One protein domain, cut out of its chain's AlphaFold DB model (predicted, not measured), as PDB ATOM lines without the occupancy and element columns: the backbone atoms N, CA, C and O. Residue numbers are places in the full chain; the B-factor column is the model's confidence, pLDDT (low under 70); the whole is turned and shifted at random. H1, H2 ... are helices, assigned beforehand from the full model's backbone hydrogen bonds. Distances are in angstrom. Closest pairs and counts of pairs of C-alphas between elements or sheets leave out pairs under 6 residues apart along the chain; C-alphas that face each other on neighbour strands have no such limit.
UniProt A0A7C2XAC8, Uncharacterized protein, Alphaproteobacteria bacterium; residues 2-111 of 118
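This is residues 2 to 111 of the 118 residues of an uncharacterized protein of Alphaproteobacteria bacterium (UniProt A0A7C2XAC8). Three helices cross steeply in a core, H2 and H3 packing on the long helix H5, while H3, H4 and H5 make an open triangle, with H4 as the side away from the core. H1 packs with its end at Gly 11 on residues 83 to 88 of H5, its centre far from the mean of the C-alphas at 16.7 A, and residues 105 to 111, of which 105 to 110 belong to H5, stick out at the other end of H5. The printed part has 110 residues, with five named helices, H1 to H5 in order, and no named strand: all helix. It is only just loose, close to compact, with a radius of gyration of the C-alphas of 15.9 A and spans of 52 by 38 by 24 A.

Start at H1, residues 2 to 11, which touches residues 83 to 88 of H5, residues 82 to 110, closest at the C-alphas of Gly 11 and Val 84, 5.1 A. H2, residues 15 to 30, touches H5 at a steep tilt of 45 degrees, closest at the C-alphas of Thr 24 and Ile 96, 5.3 A. H3, residues 37 to 59, touches H5 with residues 37 to 45 alone, closest at the C-alphas of Gly 41 and Thr 93, 4.3 A. H3 and H4, residues 64 to 76, form a helical hairpin, closest at the C-alphas of Ile 54 and Ile 67, 6.4 A; H4 and H5 are apart. Every O i to N i+4 pair is within hydrogen-bond range in H1, H2, H4 and H5; in H3 17 of 19 are.

Find C-alpha 2 at (56.862, 59.198, 27.440), where H1 begins. H2 spans 23.1 A, H3 30.2 A with a kink of 30 degrees near residue 53, and H5 41.6 A, ending at C-alpha 110, (56.976, 35.907, -10.118).

The C-alphas farthest apart, His 65 and Asp 111, are 52.1 A apart. The printed part has no cut and no long link. Look for pLDDT under 70 at residues 11 to 12, 14 to 15, 32 to 34 and 111.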
ATOM      1  N   GLU A   2      56.913  60.456  26.675       78.75
ATOM      2  CA  GLU A   2      56.862  59.198  27.440       78.75
ATOM      3  C   GLU A   2      55.485  58.523  27.399       78.75
ATOM      4  O   GLU A   2      55.421  57.325  27.144       78.75
ATOM      5  N   ASP A   3      54.392  59.286  27.493       75.62
ATOM      6  CA  ASP A   3      53.033  58.727  27.414       75.62
ATOM      7  C   ASP A   3      52.757  58.013  26.088       75.62
ATOM      8  O   ASP A   3      52.243  56.900  26.072       75.62
ATOM      9  N   LEU A   4      53.176  58.598  24.962       71.75
ATOM     10  CA  LEU A   4      53.028  57.963  23.651       71.75
ATOM     11  C   LEU A   4      53.847  56.668  23.562       71.75
ATOM     12  O   LEU A   4      53.358  55.664  23.052       71.75
ATOM     13  N   LYS A   5      55.079  56.671  24.088       78.25
ATOM     14  CA  LYS A   5      55.932  55.477  24.139       78.25
ATOM     15  C   LYS A   5      55.299  54.378  24.999       78.25
ATOM     16  O   LYS A   5      55.316  53.217  24.595       78.25
ATOM     17  N   ASN A   6      54.698  54.742  26.130       77.06
ATOM     18  CA  ASN A   6      54.000  53.814  27.016       77.06
ATOM     19  C   ASN A   6      52.746  53.235  26.351       77.06
ATOM     20  O   ASN A   6      52.562  52.022  26.367       77.06
ATOM     21  N   ILE A   7      51.936  54.064  25.684       75.31
ATOM     22  CA  ILE A   7      50.744  53.611  24.948       75.31
ATOM     23  C   ILE A   7      51.136  52.673  23.798       75.31
ATOM     24  O   ILE A   7      50.491  51.646  23.599       75.31
ATOM     25  N   ILE A   8      52.211  52.976  23.063       75.50
ATOM     26  CA  ILE A   8      52.732  52.089  22.011       75.50
ATOM     27  C   ILE A   8      53.206  50.760  22.600       75.50
ATOM     28  O   ILE A   8      52.857  49.702  22.077       75.50
ATOM     29  N   SER A   9      53.951  50.802  23.706       77.62
ATOM     30  CA  SER A   9      54.426  49.596  24.389       77.62
ATOM     31  C   SER A   9      53.277  48.742  24.934       77.62
ATOM     32  O   SER A   9      53.359  47.518  24.883       77.62
ATOM     33  N   LEU A  10      52.202  49.364  25.428       74.19
ATOM     34  CA  LEU A  10      50.989  48.685  25.896       74.19
ATOM     35  C   LEU A  10      50.172  48.105  24.737       74.19
ATOM     36  O   LEU A  10      49.655  46.996  24.835       74.19
ATOM     37  N   GLY A  11      50.077  48.825  23.618       63.56
ATOM     38  CA  GLY A  11      49.351  48.374  22.428       63.56
ATOM     39  C   GLY A  11      49.993  47.182  21.713       63.56
ATOM     40  O   GLY A  11      49.289  46.439  21.027       63.56
ATOM     41  N   PHE A  12      51.302  46.987  21.891       68.75
ATOM     42  CA  PHE A  12      52.106  45.949  21.241       68.75
ATOM     43  C   PHE A  12      53.045  45.243  22.236       68.75
ATOM     44  O   PHE A  12      54.246  45.116  21.998       68.75
ATOM     45  N   SER A  13      52.507  44.778  23.367       70.12
ATOM     46  CA  SER A  13      53.308  44.122  24.409       70.12
ATOM     47  C   SER A  13      53.555  42.627  24.123       70.12
ATOM     48  O   SER A  13      52.626  41.840  23.973       70.12
ATOM     49  N   GLY A  14      54.820  42.193  24.052       68.75
ATOM     50  CA  GLY A  14      55.203  40.769  24.008       68.75
ATOM     51  C   GLY A  14      54.390  39.892  23.035       68.75
ATOM     52  O   GLY A  14      54.483  40.037  21.815       68.75
ATOM     53  N   GLY A  15      53.588  38.964  23.579       67.81
ATOM     54  CA  GLY A  15      52.772  38.006  22.815       67.81
ATOM     55  C   GLY A  15      51.677  38.631  21.935       67.81
ATOM     56  O   GLY A  15      51.216  37.994  20.983       67.81
ATOM     57  N   ASP A  16      51.305  39.887  22.190       77.50
ATOM     58  CA  ASP A  16      50.349  40.643  21.376       77.50
ATOM     59  C   ASP A  16      50.867  40.941  19.966       77.50
ATOM     60  O   ASP A  16      50.072  41.034  19.027       77.50
ATOM     61  N   VAL A  17      52.190  41.053  19.798       81.31
ATOM     62  CA  VAL A  17      52.826  41.326  18.499       81.31
ATOM     63  C   VAL A  17      52.745  40.110  17.588       81.31
ATOM     64  O   VAL A  17      52.379  40.236  16.422       81.31
ATOM     65  N   ILE A  18      53.041  38.919  18.116       85.25
ATOM     66  CA  ILE A  18      52.987  37.668  17.346       85.25
ATOM     67  C   ILE A  18      51.549  37.394  16.903       85.25
ATOM     68  O   ILE A  18      51.303  37.057  15.747       85.25
ATOM     69  N   ARG A  19      50.580  37.602  17.800       86.81
ATOM     70  CA  ARG A  19      49.157  37.481  17.468       86.81
ATOM     71  C   ARG A  19      48.740  38.470  16.381       86.81
ATOM     72  O   ARG A  19      48.149  38.058  15.384       86.81
ATOM     73  N   ALA A  20      49.086  39.746  16.545       86.81
ATOM     74  CA  ALA A  20      48.815  40.781  15.552       86.81
ATOM     75  C   ALA A  20      49.435  40.426  14.193       86.81
ATOM     76  O   ALA A  20      48.777  40.551  13.159       86.81
ATOM     77  N   PHE A  21      50.665  39.909  14.188       89.56
ATOM     78  CA  PHE A  21      51.344  39.424  12.991       89.56
ATOM     79  C   PHE A  21      50.563  38.303  12.305       89.56
ATOM     80  O   PHE A  21      50.275  38.416  11.117       89.56
ATOM     81  N   LEU A  22      50.158  37.265  13.041       90.38
ATOM     82  CA  LEU A  22      49.394  36.150  12.478       90.38
ATOM     83  C   LEU A  22      48.058  36.616  11.889       90.38
ATOM     84  O   LEU A  22      47.751  36.298  10.744       90.38
ATOM     85  N   ILE A  23      47.295  37.428  12.628       89.25
ATOM     86  CA  ILE A  23      45.996  37.943  12.169       89.25
ATOM     87  C   ILE A  23      46.167  38.761  10.884       89.25
ATOM     88  O   ILE A  23      45.476  38.528   9.890       89.25
ATOM     89  N   THR A  24      47.094  39.718  10.888       90.19
ATOM     90  CA  THR A  24      47.299  40.627   9.750       90.19
ATOM     91  C   THR A  24      47.865  39.909   8.529       90.19
ATOM     92  O   THR A  24      47.441  40.199   7.409       90.19
ATOM     93  N   PHE A  25      48.740  38.920   8.727       90.12
ATOM     94  CA  PHE A  25      49.250  38.055   7.666       90.12
ATOM     95  C   PHE A  25      48.137  37.211   7.033       90.12
ATOM     96  O   PHE A  25      47.964  37.229   5.811       90.12
ATOM     97  N   THR A  26      47.319  36.537   7.847       89.75
ATOM     98  CA  THR A  26      46.184  35.735   7.366       89.75
ATOM     99  C   THR A  26      45.183  36.590   6.587       89.75
ATOM    100  O   THR A  26      44.770  36.212   5.488       89.75
ATOM    101  N   ILE A  27      44.840  37.779   7.093       87.88
ATOM    102  CA  ILE A  27      43.958  38.722   6.388       87.88
ATOM    103  C   ILE A  27      44.569  39.142   5.046       87.88
ATOM    104  O   ILE A  27      43.874  39.139   4.027       87.88
ATOM    105  N   ALA A  28      45.860  39.472   5.018       86.38
ATOM    106  CA  ALA A  28      46.540  39.908   3.803       86.38
ATOM    107  C   ALA A  28      46.605  38.815   2.722       86.38
ATOM    108  O   ALA A  28      46.544  39.138   1.532       86.38
ATOM    109  N   ILE A  29      46.680  37.535   3.108       85.62
ATOM    110  CA  ILE A  29      46.605  36.400   2.175       85.62
ATOM    111  C   ILE A  29      45.195  36.263   1.599       85.62
ATOM    112  O   ILE A  29      45.035  36.226   0.378       85.62
ATOM    113  N   ILE A  30      44.180  36.206   2.466       86.25
ATOM    114  CA  ILE A  30      42.795  35.899   2.071       86.25
ATOM    115  C   ILE A  30      42.201  37.026   1.220       86.25
ATOM    116  O   ILE A  30      41.448  36.795   0.269       86.25
ATOM    117  N   VAL A  31      42.527  38.274   1.544       80.69
ATOM    118  CA  VAL A  31      41.883  39.426   0.922       80.69
ATOM    119  C   VAL A  31      42.475  39.727  -0.451       80.69
ATOM    120  O   VAL A  31      43.681  39.903  -0.623       80.69
ATOM    121  N   ARG A  32      41.609  39.862  -1.460       67.19
ATOM    122  CA  ARG A  32      41.979  40.361  -2.795       67.19
ATOM    123  C   ARG A  32      42.163  41.887  -2.776       67.19
ATOM    124  O   ARG A  32      41.472  42.578  -2.035       67.19
ATOM    125  N   LYS A  33      43.042  42.409  -3.645       64.00
ATOM    126  CA  LYS A  33      43.530  43.813  -3.752       64.00
ATOM    127  C   LYS A  33      42.497  44.962  -3.636       64.00
ATOM    128  O   LYS A  33      42.908  46.103  -3.506       64.00
ATOM    129  N   LYS A  34      41.186  44.705  -3.715       68.00
ATOM    130  CA  LYS A  34      40.129  45.732  -3.799       68.00
ATOM    131  C   LYS A  34      39.619  46.268  -2.453       68.00
ATOM    132  O   LYS A  34      38.764  47.147  -2.465       68.00
ATOM    133  N   ARG A  35      40.068  45.751  -1.303       77.62
ATOM    134  CA  ARG A  35      39.591  46.229   0.009       77.62
ATOM    135  C   ARG A  35      40.580  47.196   0.655       77.62
ATOM    136  O   ARG A  35      41.779  46.949   0.643       77.62
ATOM    137  N   SER A  36      40.048  48.276   1.229       86.94
ATOM    138  CA  SER A  36      40.826  49.294   1.944       86.94
ATOM    139  C   SER A  36      41.537  48.699   3.160       86.94
ATOM    140  O   SER A  36      40.897  48.042   3.983       86.94
ATOM    141  N   SER A  37      42.836  48.975   3.313       85.88
ATOM    142  CA  SER A  37      43.626  48.536   4.472       85.88
ATOM    143  C   SER A  37      43.043  49.029   5.796       85.88
ATOM    144  O   SER A  37      43.102  48.306   6.780       85.88
ATOM    145  N   TRP A  38      42.408  50.205   5.810       89.12
ATOM    146  CA  TRP A  38      41.734  50.758   6.992       89.12
ATOM    147  C   TRP A  38      40.540  49.908   7.432       89.12
ATOM    148  O   TRP A  38      40.336  49.666   8.621       89.12
ATOM    149  N   PHE A  39      39.764  49.403   6.469       88.88
ATOM    150  CA  PHE A  39      38.657  48.495   6.754       88.88
ATOM    151  C   PHE A  39      39.171  47.141   7.258       88.88
ATOM    152  O   PHE A  39      38.646  46.578   8.215       88.88
ATOM    153  N   LEU A  40      40.244  46.632   6.648       89.62
ATOM    154  CA  LEU A  40      40.880  45.387   7.078       89.62
ATOM    155  C   LEU A  40      41.525  45.508   8.462       89.62
ATOM    156  O   LEU A  40      41.452  44.563   9.241       89.62
ATOM    157  N   GLY A  41      42.092  46.668   8.792       89.81
ATOM    158  CA  GLY A  41      42.606  46.976  10.124       89.81
ATOM    159  C   GLY A  41      41.510  46.961  11.187       89.81
ATOM    160  O   GLY A  41      41.752  46.506  12.300       89.81
ATOM    161  N   ALA A  42      40.286  47.374  10.839       90.19
ATOM    162  CA  ALA A  42      39.163  47.381  11.777       90.19
ATOM    163  C   ALA A  42      38.696  45.950  12.057       90.19
ATOM    164  O   ALA A  42      38.477  45.577  13.207       90.19
ATOM    165  N   ILE A  43      38.640  45.121  11.009       90.50
ATOM    166  CA  ILE A  43      38.395  43.681  11.143       90.50
ATOM    167  C   ILE A  43      39.491  43.024  11.987       90.50
ATOM    168  O   ILE A  43      39.183  42.250  12.887       90.50
ATOM    169  N   ALA A  44      40.763  43.337  11.731       91.12
ATOM    170  CA  ALA A  44      41.877  42.779  12.489       91.12
ATOM    171  C   ALA A  44      41.794  43.145  13.974       91.12
ATOM    172  O   ALA A  44      41.967  42.272  14.819       91.12
ATOM    173  N   LEU A  45      41.474  44.404  14.290       90.56
ATOM    174  CA  LEU A  45      41.289  44.861  15.666       90.56
ATOM    175  C   LEU A  45      40.124  44.132  16.345       90.56
ATOM    176  O   LEU A  45      40.245  43.711  17.492       90.56
ATOM    177  N   PHE A  46      39.017  43.940  15.628       89.06
ATOM    178  CA  PHE A  46      37.862  43.203  16.136       89.06
ATOM    179  C   PHE A  46      38.197  41.734  16.433       89.06
ATOM    180  O   PHE A  46      37.850  41.218  17.496       89.06
ATOM    181  N   ILE A  47      38.921  41.065  15.531       88.38
ATOM    182  CA  ILE A  47      39.390  39.688  15.746       88.38
ATOM    183  C   ILE A  47      40.315  39.631  16.965       88.38
ATOM    184  O   ILE A  47      40.157  38.769  17.827       88.38
ATOM    185  N   ASP A  48      41.263  40.559  17.048       87.31
ATOM    186  CA  ASP A  48      42.272  40.597  18.099       87.31
ATOM    187  C   ASP A  48      41.682  40.855  19.496       87.31
ATOM    188  O   ASP A  48      42.104  40.224  20.467       87.31
ATOM    189  N   ARG A  49      40.687  41.746  19.598       85.38
ATOM    190  CA  ARG A  49      40.110  42.183  20.880       85.38
ATOM    191  C   ARG A  49      38.877  41.415  21.320       85.38
ATOM    192  O   ARG A  49      38.660  41.299  22.520       85.38
ATOM    193  N   LEU A  50      38.090  40.893  20.386       84.06
ATOM    194  CA  LEU A  50      36.857  40.186  20.718       84.06
ATOM    195  C   LEU A  50      37.000  38.682  20.504       84.06
ATOM    196  O   LEU A  50      36.804  37.895  21.425       84.06
ATOM    197  N   ILE A  51      37.383  38.270  19.296       84.75
ATOM    198  CA  ILE A  51      37.366  36.850  18.925       84.75
ATOM    199  C   ILE A  51      38.466  36.085  19.654       84.75
ATOM    200  O   ILE A  51      38.209  35.006  20.182       84.75
ATOM    201  N   TRP A  52      39.679  36.636  19.720       84.12
ATOM    202  CA  TRP A  52      40.805  35.925  20.315       84.12
ATOM    203  C   TRP A  52      40.644  35.668  21.821       84.12
ATOM    204  O   TRP A  52      40.856  34.527  22.238       84.12
ATOM    205  N   PRO A  53      40.252  36.652  22.658       82.62
ATOM    206  CA  PRO A  53      40.030  36.399  24.080       82.62
ATOM    207  C   PRO A  53      38.890  35.407  24.322       82.62
ATOM    208  O   PRO A  53      39.057  34.483  25.114       82.62
ATOM    209  N   ILE A  54      37.776  35.531  23.589       84.62
ATOM    210  CA  ILE A  54      36.634  34.611  23.706       84.62
ATOM    211  C   ILE A  54      37.045  33.186  23.323       84.62
ATOM    212  O   ILE A  54      36.759  32.246  24.063       84.62
ATOM    213  N   ALA A  55      37.758  33.020  22.206       83.25
ATOM    214  CA  ALA A  55      38.266  31.720  21.781       83.25
ATOM    215  C   ALA A  55      39.232  31.123  22.815       83.25
ATOM    216  O   ALA A  55      39.139  29.938  23.124       83.25
ATOM    217  N   GLY A  56      40.115  31.939  23.403       82.25
ATOM    218  CA  GLY A  56      41.015  31.508  24.474       82.25
ATOM    219  C   GLY A  56      40.271  31.022  25.722       82.25
ATOM    220  O   GLY A  56      40.606  29.972  26.263       82.25
ATOM    221  N   MET A  57      39.227  31.740  26.148       82.75
ATOM    222  CA  MET A  57      38.399  31.352  27.299       82.75
ATOM    223  C   MET A  57      37.598  30.076  27.032       82.75
ATOM    224  O   MET A  57      37.530  29.204  27.898       82.75
ATOM    225  N   ALA A  58      37.038  29.941  25.828       82.50
ATOM    226  CA  ALA A  58      36.318  28.740  25.415       82.50
ATOM    227  C   ALA A  58      37.239  27.507  25.377       82.50
ATOM    228  O   ALA A  58      36.880  26.458  25.905       82.50
ATOM    229  N   LEU A  59      38.450  27.641  24.824       85.06
ATOM    230  CA  LEU A  59      39.453  26.567  24.810       85.06
ATOM    231  C   LEU A  59      39.948  26.198  26.214       85.06
ATOM    232  O   LEU A  59      40.283  25.044  26.459       85.06
ATOM    233  N   ALA A  60      39.957  27.156  27.141       84.62
ATOM    234  CA  ALA A  60      40.261  26.915  28.548       84.62
ATOM    235  C   ALA A  60      39.098  26.261  29.325       84.62
ATOM    236  O   ALA A  60      39.227  26.038  30.526       84.62
ATOM    237  N   GLY A  61      37.963  25.973  28.674       82.56
ATOM    238  CA  GLY A  61      36.788  25.376  29.312       82.56
ATOM    239  C   GLY A  61      36.051  26.329  30.257       82.56
ATOM    240  O   GLY A  61      35.390  25.876  31.188       82.56
ATOM    241  N   SER A  62      36.185  27.646  30.055       83.25
ATOM    242  CA  SER A  62      35.515  28.640  30.900       83.25
ATOM    243  C   SER A  62      33.997  28.572  30.742       83.25
ATOM    244  O   SER A  62      33.489  28.440  29.629       83.25
ATOM    245  N   ASP A  63      33.276  28.736  31.854       83.81
ATOM    246  CA  ASP A  63      31.814  28.821  31.850       83.81
ATOM    247  C   ASP A  63      31.329  30.006  30.996       83.81
ATOM    248  O   ASP A  63      31.980  31.055  30.912       83.81
ATOM    249  N   ILE A  64      30.152  29.858  30.387       77.88
ATOM    250  CA  ILE A  64      29.542  30.880  29.538       77.88
ATOM    251  C   ILE A  64      29.339  32.199  30.297       77.88
ATOM    252  O   ILE A  64      29.502  33.272  29.714       77.88
ATOM    253  N   HIS A  65      29.082  32.144  31.609       79.62
ATOM    254  CA  HIS A  65      28.963  33.335  32.459       79.62
ATOM    255  C   HIS A  65      30.272  34.129  32.538       79.62
ATOM    256  O   HIS A  65      30.249  35.361  32.536       79.62
ATOM    257  N   SER A  66      31.412  33.440  32.551       76.62
ATOM    258  CA  SER A  66      32.738  34.066  32.534       76.62
ATOM    259  C   SER A  66      33.035  34.721  31.184       76.62
ATOM    260  O   SER A  66      33.665  35.774  31.124       76.62
ATOM    261  N   ILE A  67      32.545  34.141  30.086       77.00
ATOM    262  CA  ILE A  67      32.664  34.749  28.752       77.00
ATOM    263  C   ILE A  67      31.823  36.033  28.681       77.00
ATOM    264  O   ILE A  67      32.316  37.068  28.230       77.00
ATOM    265  N   TYR A  68      30.587  36.010  29.192       78.75
ATOM    266  CA  TYR A  68      29.732  37.200  29.253       78.75
ATOM    267  C   TYR A  68      30.317  38.311  30.129       78.75
ATOM    268  O   TYR A  68      30.283  39.479  29.735       78.75
ATOM    269  N   SER A  69      30.881  37.975  31.291       79.12
ATOM    270  CA  SER A  69      31.500  38.969  32.173       79.12
ATOM    271  C   SER A  69      32.745  39.604  31.546       79.12
ATOM    272  O   SER A  69      32.948  40.809  31.691       79.12
ATOM    273  N   SER A  70      33.523  38.838  30.775       75.56
ATOM    274  CA  SER A  70      34.669  39.337  30.004       75.56
ATOM    275  C   SER A  70      34.250  40.325  28.905       75.56
ATOM    276  O   SER A  70      34.826  41.407  28.778       75.56
ATOM    277  N   ILE A  71      33.172  40.026  28.171       79.56
ATOM    278  CA  ILE A  71      32.601  40.953  27.176       79.56
ATOM    279  C   ILE A  71      32.061  42.222  27.854       79.56
ATOM    280  O   ILE A  71      32.274  43.331  27.365       79.56
ATOM    281  N   ALA A  72      31.396  42.084  29.003       79.69
ATOM    282  CA  ALA A  72      30.904  43.230  29.766       79.69
ATOM    283  C   ALA A  72      32.048  44.109  30.304       79.69
ATOM    284  O   ALA A  72      31.916  45.333  30.345       79.69
ATOM    285  N   ALA A  73      33.178  43.507  30.687       78.06
ATOM    286  CA  ALA A  73      34.370  44.229  31.124       78.06
ATOM    287  C   ALA A  73      34.995  45.049  29.983       78.06
ATOM    288  O   ALA A  73      35.303  46.220  30.196       78.06
ATOM    289  N   LEU A  74      35.070  44.488  28.767       78.06
ATOM    290  CA  LEU A  74      35.529  45.209  27.568       78.06
ATOM    291  C   LEU A  74      34.719  46.485  27.306       78.06
ATOM    292  O   LEU A  74      35.280  47.499  26.902       78.06
ATOM    293  N   GLY A  75      33.406  46.453  27.547       78.38
ATOM    294  CA  GLY A  75      32.551  47.632  27.398       78.38
ATOM    295  C   GLY A  75      32.812  48.713  28.451       78.38
ATOM    296  O   GLY A  75      32.743  49.899  28.139       78.38
ATOM    297  N   LYS A  76      33.136  48.320  29.690       82.31
ATOM    298  CA  LYS A  76      33.369  49.261  30.797       82.31
ATOM    299  C   LYS A  76      34.686  50.016  30.667       82.31
ATOM    300  O   LYS A  76      34.705  51.207  30.947       82.31
ATOM    301  N   THR A  77      35.752  49.349  30.230       81.75
ATOM    302  CA  THR A  77      37.079  49.975  30.075       81.75
ATOM    303  C   THR A  77      37.302  50.554  28.679       81.75
ATOM    304  O   THR A  77      38.375  51.070  28.386       81.75
ATOM    305  N   PHE A  78      36.297  50.503  27.795       80.25
ATOM    306  CA  PHE A  78      36.466  50.867  26.389       80.25
ATOM    307  C   PHE A  78      37.013  52.286  26.186       80.25
ATOM    308  O   PHE A  78      37.862  52.507  25.323       80.25
ATOM    309  N   VAL A  79      36.516  53.248  26.970       83.56
ATOM    310  CA  VAL A  79      36.932  54.655  26.885       83.56
ATOM    311  C   VAL A  79      38.336  54.846  27.461       83.56
ATOM    312  O   VAL A  79      39.137  55.568  26.869       83.56
ATOM    313  N   ASP A  80      38.653  54.156  28.556       83.56
ATOM    314  CA  ASP A  80      39.960  54.231  29.216       83.56
ATOM    315  C   ASP A  80      41.069  53.640  28.326       83.56
ATOM    316  O   ASP A  80      42.176  54.174  28.244       83.56
ATOM    317  N   ASP A  81      40.738  52.593  27.568       83.44
ATOM    318  CA  ASP A  81      41.653  51.897  26.661       83.44
ATOM    319  C   ASP A  81      41.672  52.482  25.235       83.44
ATOM    320  O   ASP A  81      42.395  51.987  24.361       83.44
ATOM    321  N   LEU A  82      40.907  53.548  24.964       85.56
ATOM    322  CA  LEU A  82      40.712  54.075  23.610       85.56
ATOM    323  C   LEU A  82      42.039  54.451  22.932       85.56
ATOM    324  O   LEU A  82      42.246  54.158  21.754       85.56
ATOM    325  N   GLY A  83      42.970  55.052  23.680       85.00
ATOM    326  CA  GLY A  83      44.302  55.396  23.175       85.00
ATOM    327  C   GLY A  83      45.098  54.167  22.727       85.00
ATOM    328  O   GLY A  83      45.720  54.176  21.662       85.00
ATOM    329  N   VAL A  84      45.011  53.074  23.488       85.62
ATOM    330  CA  VAL A  84      45.637  51.789  23.146       85.62
ATOM    331  C   VAL A  84      44.976  51.192  21.901       85.62
ATOM    332  O   VAL A  84      45.672  50.696  21.012       85.62
ATOM    333  N   TYR A  85      43.649  51.288  21.781       87.75
ATOM    334  CA  TYR A  85      42.916  50.797  20.612       87.75
ATOM    335  C   TYR A  85      43.250  51.559  19.337       87.75
ATOM    336  O   TYR A  85      43.441  50.925  18.298       87.75
ATOM    337  N   VAL A  86      43.391  52.884  19.401       88.88
ATOM    338  CA  VAL A  86      43.793  53.697  18.245       88.88
ATOM    339  C   VAL A  86      45.200  53.321  17.787       88.88
ATOM    340  O   VAL A  86      45.412  53.066  16.602       88.88
ATOM    341  N   VAL A  87      46.159  53.219  18.711       89.31
ATOM    342  CA  VAL A  87      47.533  52.832  18.358       89.31
ATOM    343  C   VAL A  87      47.575  51.425  17.769       89.31
ATOM    344  O   VAL A  87      48.224  51.202  16.741       89.31
ATOM    345  N   ARG A  88      46.831  50.482  18.354       88.75
ATOM    346  CA  ARG A  88      46.764  49.110  17.843       88.75
ATOM    347  C   ARG A  88      46.098  49.048  16.473       88.75
ATOM    348  O   ARG A  88      46.613  48.379  15.583       88.75
ATOM    349  N   TYR A  89      45.014  49.792  16.268       90.69
ATOM    350  CA  TYR A  89      44.339  49.914  14.978       90.69
ATOM    351  C   TYR A  89      45.278  50.418  13.881       90.69
ATOM    352  O   TYR A  89      45.355  49.821  12.802       90.69
ATOM    353  N   VAL A  90      46.025  51.487  14.163       91.25
ATOM    354  CA  VAL A  90      46.995  52.052  13.220       91.25
ATOM    355  C   VAL A  90      48.094  51.036  12.923       91.25
ATOM    356  O   VAL A  90      48.369  50.772  11.753       91.25
ATOM    357  N   GLY A  91      48.673  50.398  13.945       89.38
ATOM    358  CA  GLY A  91      49.723  49.399  13.736       89.38
ATOM    359  C   GLY A  91      49.245  48.185  12.930       89.38
ATOM    360  O   GLY A  91      49.915  47.785  11.979       89.38
ATOM    361  N   LEU A  92      48.047  47.660  13.211       91.06
ATOM    362  CA  LEU A  92      47.436  46.575  12.429       91.06
ATOM    363  C   LEU A  92      47.194  46.996  10.973       91.06
ATOM    364  O   LEU A  92      47.491  46.241  10.048       91.06
ATOM    365  N   THR A  93      46.699  48.215  10.758       92.81
ATOM    366  CA  THR A  93      46.462  48.769   9.417       92.81
ATOM    367  C   THR A  93      47.762  48.879   8.621       92.81
ATOM    368  O   THR A  93      47.807  48.473   7.455       92.81
ATOM    369  N   VAL A  94      48.833  49.371   9.252       91.88
ATOM    370  CA  VAL A  94      50.169  49.474   8.645       91.88
ATOM    371  C   VAL A  94      50.727  48.090   8.311       91.88
ATOM    372  O   VAL A  94      51.207  47.887   7.196       91.88
ATOM    373  N   MET A  95      50.611  47.115   9.218       92.06
ATOM    374  CA  MET A  95      51.058  45.738   8.964       92.06
ATOM    375  C   MET A  95      50.314  45.094   7.790       92.06
ATOM    376  O   MET A  95      50.940  44.496   6.916       92.06
ATOM    377  N   ILE A  96      48.990  45.258   7.712       90.75
ATOM    378  CA  ILE A  96      48.198  44.743   6.585       90.75
ATOM    379  C   ILE A  96      48.629  45.409   5.280       90.75
ATOM    380  O   ILE A  96      48.831  44.719   4.281       90.75
ATOM    381  N   ALA A  97      48.797  46.735   5.275       89.44
ATOM    382  CA  ALA A  97      49.262  47.456   4.097       89.44
ATOM    383  C   ALA A  97      50.640  46.953   3.637       89.44
ATOM    384  O   ALA A  97      50.829  46.705   2.444       89.44
ATOM    385  N   LEU A  98      51.562  46.721   4.578       90.88
ATOM    386  CA  LEU A  98      52.883  46.163   4.305       90.88
ATOM    387  C   LEU A  98      52.791  44.764   3.685       90.88
ATOM    388  O   LEU A  98      53.403  44.518   2.648       90.88
ATOM    389  N   PHE A  99      51.995  43.855   4.252       90.62
ATOM    390  CA  PHE A  99      51.842  42.508   3.693       90.62
ATOM    391  C   PHE A  99      51.167  42.502   2.323       90.62
ATOM    392  O   PHE A  99      51.593  41.772   1.428       90.62
ATOM    393  N   VAL A 100      50.142  43.333   2.124       87.56
ATOM    394  CA  VAL A 100      49.485  43.479   0.818       87.56
ATOM    395  C   VAL A 100      50.472  44.016  -0.218       87.56
ATOM    396  O   VAL A 100      50.505  43.510  -1.344       87.56
ATOM    397  N   PHE A 101      51.301  44.990   0.165       86.88
ATOM    398  CA  PHE A 101      52.364  45.523  -0.679       86.88
ATOM    399  C   PHE A 101      53.397  44.445  -1.022       86.88
ATOM    400  O   PHE A 101      53.641  44.203  -2.206       86.88
ATOM    401  N   LEU A 102      53.944  43.739  -0.029       87.56
ATOM    402  CA  LEU A 102      54.909  42.652  -0.228       87.56
ATOM    403  C   LEU A 102      54.354  41.570  -1.155       87.56
ATOM    404  O   LEU A 102      54.997  41.222  -2.142       87.56
ATOM    405  N   ARG A 103      53.120  41.115  -0.910       84.81
ATOM    406  CA  ARG A 103      52.435  40.137  -1.765       84.81
ATOM    407  C   ARG A 103      52.301  40.642  -3.201       84.81
ATOM    408  O   ARG A 103      52.530  39.893  -4.145       84.81
ATOM    409  N   SER A 104      51.926  41.908  -3.381       82.62
ATOM    410  CA  SER A 104      51.756  42.484  -4.718       82.62
ATOM    411  C   SER A 104      53.067  42.605  -5.494       82.62
ATOM    412  O   SER A 104      53.072  42.343  -6.694       82.62
ATOM    413  N   ASN A 105      54.168  42.937  -4.815       85.31
ATOM    414  CA  ASN A 105      55.500  42.973  -5.417       85.31
ATOM    415  C   ASN A 105      56.017  41.570  -5.728       85.31
ATOM    416  O   ASN A 105      56.646  41.370  -6.762       85.31
ATOM    417  N   LEU A 106      55.744  40.600  -4.852       84.62
ATOM    418  CA  LEU A 106      56.128  39.212  -5.068       84.62
ATOM    419  C   LEU A 106      55.427  38.643  -6.309       84.62
ATOM    420  O   LEU A 106      56.098  38.110  -7.183       84.62
ATOM    421  N   HIS A 107      54.110  38.844  -6.446       79.81
ATOM    422  CA  HIS A 107      53.384  38.449  -7.660       79.81
ATOM    423  C   HIS A 107      53.903  39.162  -8.909       79.81
ATOM    424  O   HIS A 107      54.128  38.511  -9.915       79.81
ATOM    425  N   ALA A 108      54.171  40.470  -8.841       79.50
ATOM    426  CA  ALA A 108      54.699  41.207  -9.990       79.50
ATOM    427  C   ALA A 108      56.084  40.716 -10.457       79.50
ATOM    428  O   ALA A 108      56.430  40.904 -11.616       79.50
ATOM    429  N   ARG A 109      56.879  40.114  -9.562       79.56
ATOM    430  CA  ARG A 109      58.199  39.546  -9.886       79.56
ATOM    431  C   ARG A 109      58.154  38.074 -10.293       79.56
ATOM    432  O   ARG A 109      59.086  37.614 -10.939       79.56
ATOM    433  N   LEU A 110      57.129  37.341  -9.861       78.69
ATOM    434  CA  LEU A 110      56.976  35.907 -10.118       78.69
ATOM    435  C   LEU A 110      56.039  35.601 -11.291       78.69
ATOM    436  O   LEU A 110      56.128  34.506 -11.841       78.69
ATOM    437  N   ASP A 111      55.161  36.529 -11.677       66.94
ATOM    438  CA  ASP A 111      54.355  36.378 -12.886       66.94
ATOM    439  C   ASP A 111      55.277  36.515 -14.115       66.94
ATOM    440  O   ASP A 111      55.894  37.570 -14.301       66.94
TER     441      ASP A 111